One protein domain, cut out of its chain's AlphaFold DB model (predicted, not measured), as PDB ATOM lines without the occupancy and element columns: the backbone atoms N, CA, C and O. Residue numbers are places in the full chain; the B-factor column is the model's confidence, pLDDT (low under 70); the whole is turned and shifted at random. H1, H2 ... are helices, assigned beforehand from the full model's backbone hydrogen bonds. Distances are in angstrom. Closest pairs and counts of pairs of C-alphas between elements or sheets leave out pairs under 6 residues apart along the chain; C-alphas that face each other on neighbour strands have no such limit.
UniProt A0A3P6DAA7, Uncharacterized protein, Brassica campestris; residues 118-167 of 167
ATOM      1  N   GLY A 118      90.954  16.871  90.044       77.38
ATOM      2  CA  GLY A 118      90.099  16.414  91.135       77.38
ATOM      3  C   GLY A 118      89.299  17.580  91.718       77.38
ATOM      4  O   GLY A 118      89.867  18.619  92.068       77.38
ATOM      5  N   LEU A 119      87.982  17.406  91.803       81.19
ATOM      6  CA  LEU A 119      87.082  18.392  92.381       81.19
ATOM      7  C   LEU A 119      87.062  18.238  93.903       81.19
ATOM      8  O   LEU A 119      86.715  17.174  94.416       81.19
ATOM      9  N   ASP A 120      87.390  19.299  94.636       86.19
ATOM     10  CA  ASP A 120      87.149  19.316  96.079       86.19
ATOM     11  C   ASP A 120      85.653  19.535  96.335       86.19
ATOM     12  O   ASP A 120      85.119  20.621  96.108       86.19
ATOM     13  N   LEU A 121      84.982  18.484  96.811       86.75
ATOM     14  CA  LEU A 121      83.538  18.477  97.047       86.75
ATOM     15  C   LEU A 121      83.088  19.485  98.113       86.75
ATOM     16  O   LEU A 121      81.930  19.894  98.098       86.75
ATOM     17  N   ASN A 122      83.969  19.882  99.033       88.75
ATOM     18  CA  ASN A 122      83.618  20.785 100.132       88.75
ATOM     19  C   ASN A 122      84.047  22.232  99.865       88.75
ATOM     20  O   ASN A 122      83.643  23.140 100.590       88.75
ATOM     21  N   ARG A 123      84.866  22.466  98.834       87.88
ATOM     22  CA  ARG A 123      85.323  23.807  98.478       87.88
ATOM     23  C   ARG A 123      84.243  24.562  97.711       87.88
ATOM     24  O   ARG A 123      83.568  24.001  96.851       87.88
ATOM     25  N   TYR A 124      84.129  25.855  97.998       86.56
ATOM     26  CA  TYR A 124      83.280  26.771  97.244       86.56
ATOM     27  C   TYR A 124      83.958  27.231  95.948       86.56
ATOM     28  O   TYR A 124      85.124  27.640  95.957       86.56
ATOM     29  N   PHE A 125      83.209  27.223  94.845       79.25
ATOM     30  CA  PHE A 125      83.596  27.917  93.616       79.25
ATOM     31  C   PHE A 125      83.250  29.398  93.706       79.25
ATOM     32  O   PHE A 125      82.161  29.759  94.140       79.25
ATOM     33  N   PHE A 126      84.143  30.253  93.210       70.44
ATOM     34  CA  PHE A 126      83.966  31.711  93.231       70.44
ATOM     35  C   PHE A 126      82.736  32.180  92.429       70.44
ATOM     36  O   PHE A 126      82.075  33.154  92.770       70.44
ATOM     37  N   LYS A 127      82.412  31.456  91.357       75.38
ATOM     38  CA  LYS A 127      81.150  31.515  90.615       75.38
ATOM     39  C   LYS A 127      80.854  30.072  90.211       75.38
ATOM     40  O   LYS A 127      81.765  29.436  89.684       75.38
ATOM     41  N   PRO A 128      79.667  29.512  90.471       74.00
ATOM     42  CA  PRO A 128      78.412  30.139  90.907       74.00
ATOM     43  C   PRO A 128      78.167  30.186  92.440       74.00
ATOM     44  O   PRO A 128      77.015  30.145  92.854       74.00
ATOM     45  N   ASN A 129      79.196  30.283  93.300       84.38
ATOM     46  CA  ASN A 129      79.045  30.206  94.773       84.38
ATOM     47  C   ASN A 129      78.391  28.902  95.259       84.38
ATOM     48  O   ASN A 129      77.622  28.892  96.217       84.38
ATOM     49  N   LEU A 130      78.717  27.797  94.596       88.62
ATOM     50  CA  LEU A 130      78.301  26.456  94.993       88.62
ATOM     51  C   LEU A 130      79.484  25.703  95.585       88.62
ATOM     52  O   LEU A 130      80.637  25.946  95.216       88.62
ATOM     53  N   THR A 131      79.190  24.759  96.467       91.62
ATOM     54  CA  THR A 131      80.158  23.733  96.855       91.62
ATOM     55  C   THR A 131      80.395  22.750  95.708       91.62
ATOM     56  O   THR A 131      79.520  22.523  94.866       91.62
ATOM     57  N   GLY A 132      81.570  22.115  95.689       88.50
ATOM     58  CA  GLY A 132      81.884  20.992  94.796       88.50
ATOM     59  C   GLY A 132      80.781  19.935  94.735       88.50
ATOM     60  O   GLY A 132      80.410  19.476  93.656       88.50
ATOM     61  N   ARG A 133      80.207  19.590  95.890       92.00
ATOM     62  CA  ARG A 133      79.110  18.630  96.011       92.00
ATOM     63  C   ARG A 133      77.847  19.097  95.294       92.00
ATOM     64  O   ARG A 133      77.308  18.341  94.494       92.00
ATOM     65  N   GLU A 134      77.389  20.318  95.558       91.19
ATOM     66  CA  GLU A 134      76.184  20.871  94.925       91.19
ATOM     67  C   GLU A 134      76.354  20.980  93.410       91.19
ATOM     68  O   GLU A 134      75.457  20.606  92.656       91.19
ATOM     69  N   TYR A 135      77.529  21.427  92.964       90.56
ATOM     70  CA  TYR A 135      77.865  21.478  91.548       90.56
ATOM     71  C   TYR A 135      77.748  20.093  90.895       90.56
ATOM     72  O   TYR A 135      77.049  19.941  89.894       90.56
ATOM     73  N   MET A 136      78.359  19.065  91.491       90.00
ATOM     74  CA  MET A 136      78.290  17.698  90.967       90.00
ATOM     75  C   MET A 136      76.861  17.155  90.942       90.00
ATOM     76  O   MET A 136      76.466  16.524  89.966       90.00
ATOM     77  N   GLU A 137      76.058  17.416  91.974       92.19
ATOM     78  CA  GLU A 137      74.657  16.987  91.991       92.19
ATOM     79  C   GLU A 137      73.831  17.622  90.869       92.19
ATOM     80  O   GLU A 137      72.998  16.943  90.265       92.19
ATOM     81  N   ILE A 138      74.063  18.903  90.573       92.00
ATOM     82  CA  ILE A 138      73.413  19.597  89.458       92.00
ATOM     83  C   ILE A 138      73.863  18.988  88.129       92.00
ATOM     84  O   ILE A 138      73.018  18.644  87.304       92.00
ATOM     85  N   MET A 139      75.168  18.793  87.939       90.50
ATOM     86  CA  MET A 139      75.712  18.228  86.700       90.50
ATOM     87  C   MET A 139      75.202  16.806  86.440       90.50
ATOM     88  O   MET A 139      74.839  16.489  85.310       90.50
ATOM     89  N   VAL A 140      75.097  15.971  87.479       92.44
ATOM     90  CA  VAL A 140      74.530  14.617  87.369       92.44
ATOM     91  C   VAL A 140      73.063  14.664  86.944       92.44
ATOM     92  O   VAL A 140      72.672  13.912  86.057       92.44
ATOM     93  N   LYS A 141      72.249  15.555  87.527       91.94
ATOM     94  CA  LYS A 141      70.845  15.721  87.111       91.94
ATOM     95  C   LYS A 141      70.743  16.135  85.646       91.94
ATOM     96  O   LYS A 141      70.032  15.488  84.892       91.94
ATOM     97  N   VAL A 142      71.519  17.136  85.232       92.50
ATOM     98  CA  VAL A 142      71.543  17.607  83.839       92.50
ATOM     99  C   VAL A 142      71.949  16.487  82.878       92.50
ATOM    100  O   VAL A 142      71.352  16.352  81.813       92.50
ATOM    101  N   ALA A 143      72.941  15.672  83.241       88.69
ATOM    102  CA  ALA A 143      73.364  14.538  82.427       88.69
ATOM    103  C   ALA A 143      72.251  13.486  82.286       88.69
ATOM    104  O   ALA A 143      71.972  13.041  81.174       88.69
ATOM    105  N   ILE A 144      71.583  13.137  83.391       88.38
ATOM    106  CA  ILE A 144      70.448  12.203  83.395       88.38
ATOM    107  C   ILE A 144      69.295  12.745  82.545       88.38
ATOM    108  O   ILE A 144      68.748  12.015  81.722       88.38
ATOM    109  N   ASP A 145      68.946  14.022  82.701       88.69
ATOM    110  CA  ASP A 145      67.846  14.644  81.964       88.69
ATOM    111  C   ASP A 145      68.120  14.640  80.456       88.69
ATOM    112  O   ASP A 145      67.253  14.254  79.673       88.69
ATOM    113  N   LYS A 146      69.343  14.992  80.038       87.94
ATOM    114  CA  LYS A 146      69.752  14.937  78.625       87.94
ATOM    115  C   LYS A 146      69.752  13.514  78.072       87.94
ATOM    116  O   LYS A 146      69.314  13.290  76.944       87.94
ATOM    117  N   TYR A 147      70.216  12.548  78.860       85.31
ATOM    118  CA  TYR A 147      70.191  11.142  78.471       85.31
ATOM    119  C   TYR A 147      68.753  10.654  78.257       85.31
ATOM    120  O   TYR A 147      68.434  10.088  77.215       85.31
ATOM    121  N   ASN A 148      67.855  10.957  79.196       83.75
ATOM    122  CA  ASN A 148      66.445  10.577  79.109       83.75
ATOM    123  C   ASN A 148      65.699  11.297  77.965       83.75
ATOM    124  O   ASN A 148      64.723  10.765  77.448       83.75
ATOM    125  N   GLN A 149      66.130  12.500  77.563       83.50
ATOM    126  CA  GLN A 149      65.556  13.221  76.417       83.50
ATOM    127  C   GLN A 149      65.987  12.635  75.066       83.50
ATOM    128  O   GLN A 149      65.201  12.626  74.123       83.50
ATOM    129  N   THR A 150      67.234  12.173  74.963       77.06
ATOM    130  CA  THR A 150      67.806  11.632  73.716       77.06
ATOM    131  C   THR A 150      67.421  10.172  73.496       77.06
ATOM    132  O   THR A 150      67.099   9.771  72.380       77.06
ATOM    133  N   GLN A 151      67.372   9.386  74.569       68.06
ATOM    134  CA  GLN A 151      66.857   8.024  74.555       68.06
ATOM    135  C   GLN A 151      65.344   8.086  74.758       68.06
ATOM    136  O   GLN A 151      64.875   8.037  75.890       68.06
ATOM    137  N   ALA A 152      64.575   8.199  73.671       57.25
ATOM    138  CA  ALA A 152      63.108   8.239  73.668       57.25
ATOM    139  C   ALA A 152      62.470   6.914  74.153       57.25
ATOM    140  O   ALA A 152      61.721   6.258  73.430       57.25
ATOM    141  N   SER A 153      62.795   6.470  75.366       55.50
ATOM    142  CA  SER A 153      62.482   5.134  75.850       55.50
ATOM    143  C   SER A 153      61.990   5.139  77.293       55.50
ATOM    144  O   SER A 153      62.518   5.789  78.187       55.50
ATOM    145  N   THR A 154      60.933   4.358  77.464       54.19
ATOM    146  CA  THR A 154      60.071   4.006  78.599       54.19
ATOM    147  C   THR A 154      60.736   3.636  79.937       54.19
ATOM    148  O   THR A 154      60.040   3.172  80.837       54.19
ATOM    149  N   ASN A 155      62.042   3.851  80.117       58.78
ATOM    150  CA  ASN A 155      62.770   3.591  81.359       58.78
ATOM    151  C   ASN A 155      63.486   4.859  81.837       58.78
ATOM    152  O   ASN A 155      64.586   5.180  81.394       58.78
ATOM    153  N   ILE A 156      62.857   5.573  82.772       60.22
ATOM    154  CA  ILE A 156      63.428   6.772  83.392       60.22
ATOM    155  C   ILE A 156      64.604   6.347  84.273       60.22
ATOM    156  O   ILE A 156      64.414   5.713  85.318       60.22
ATOM    157  N   PHE A 157      65.820   6.720  83.878       58.78
ATOM    158  CA  PHE A 157      66.995   6.510  84.714       58.78
ATOM    159  C   PHE A 157      66.911   7.436  85.934       58.78
ATOM    160  O   PHE A 157      66.830   8.654  85.797       58.78
ATOM    161  N   ASN A 158      66.902   6.858  87.137       59.16
ATOM    162  CA  ASN A 158      66.805   7.596  88.400       59.16
ATOM    163  C   ASN A 158      68.069   7.415  89.251       59.16
ATOM    164  O   ASN A 158      68.822   6.459  89.077       59.16
ATOM    165  N   LYS A 159      68.270   8.306  90.235       55.47
ATOM    166  CA  LYS A 159      69.446   8.350  91.135       55.47
ATOM    167  C   LYS A 159      69.792   6.996  91.792       55.47
ATOM    168  O   LYS A 159      70.953   6.750  92.092       55.47
ATOM    169  N   ALA A 160      68.808   6.112  91.976       57.78
ATOM    170  CA  ALA A 160      68.998   4.765  92.518       57.78
ATOM    171  C   ALA A 160      69.747   3.803  91.571       57.78
ATOM    172  O   ALA A 160      70.466   2.933  92.048       57.78
ATOM    173  N   HIS A 161      69.634   3.970  90.250       54.78
ATOM    174  CA  HIS A 161      70.353   3.131  89.284       54.78
ATOM    175  C   HIS A 161      71.848   3.461  89.215       54.78
ATOM    176  O   HIS A 161      72.658   2.567  89.009       54.78
ATOM    177  N   LEU A 162      72.243   4.713  89.457       55.03
ATOM    178  CA  LEU A 162      73.655   5.122  89.468       55.03
ATOM    179  C   LEU A 162      74.464   4.458  90.597       55.03
ATOM    180  O   LEU A 162      75.665   4.263  90.459       55.03
ATOM    181  N   LEU A 163      73.802   4.061  91.690       54.50
ATOM    182  CA  LEU A 163      74.436   3.331  92.793       54.50
ATOM    183  C   LEU A 163      74.705   1.852  92.469       54.50
ATOM    184  O   LEU A 163      75.526   1.241  93.144       54.50
ATOM    185  N   LEU A 164      74.060   1.285  91.443       52.53
ATOM    186  CA  LEU A 164      74.273  -0.105  91.017       52.53
ATOM    187  C   LEU A 164      75.471  -0.278  90.073       52.53
ATOM    188  O   LEU A 164      75.923  -1.400  89.891       52.53
ATOM    189  N   PHE A 165      76.002   0.806  89.501       49.91
ATOM    190  CA  PHE A 165      77.170   0.767  88.607       49.91
ATOM    191  C   PHE A 165      78.486   1.166  89.293       49.91
ATOM    192  O   PHE A 165      79.527   1.209  88.644       49.91
ATOM    193  N   LEU A 166      78.450   1.468  90.595       46.16
ATOM    194  CA  LEU A 166      79.618   1.870  91.390       46.16
ATOM    195  C   LEU A 166      80.008   0.837  92.466       46.16
ATOM    196  O   LEU A 166      80.687   1.197  93.427       46.16
ATOM    197  N   TYR A 167      79.600  -0.426  92.308       38.31
ATOM    198  CA  TYR A 167      80.041  -1.554  93.137       38.31
ATOM    199  C   TYR A 167      80.480  -2.740  92.285       38.31
ATOM    200  O   TYR A 167      79.763  -3.047  91.308       38.31
TER     201      TYR A 167
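Overview. This is residues 118 to 167 of the 167 residues of an uncharacterized protein of Brassica campestris (UniProt A0A3P6DAA7). One long helix, H1, is the backbone of a loose model; a loop, residues 118 to 131, precedes it at one end, and past its other end the chain folds back to a one-turn helix, H2, and a short tail. The printed part has 50 residues with two named helices, H1 then H2, and no named strand; it is all helix by class, with under half of the residues in named elements. It is loose, with a radius of gyration of the C-alphas of 13.5 A, and only just elongated, spanning 39 by 26 by 15 A.

Along the chain. After residues 118 to 131, H1, residues 132 to 150, runs 27.0 A from C-alpha 132 at (81.884, 20.992, 94.796) to C-alpha 150 at (67.806, 11.632, 73.716). H2, residues 159 to 162, ends at C-alpha 162 at (73.655, 5.122, 89.468).

Arrangement. H1 and H2 are near each other, with 5 pairs of C-alphas within 10 A. Every O i to N i+4 pair in H1 is within hydrogen-bond range; H2 is too short for such a pair, and its one O i to N i+3 pair is not within range.

Size, cuts and confidence. The C-alphas of Phe 126 and Thr 154 are farthest apart, at 39.4 A. The printed part has no cut, and the link from H1 to H2 is short. Residues 149 to 155, of which 149 to 150 belong to H1, stand free. Residues 151 to 167 have pLDDT under 70.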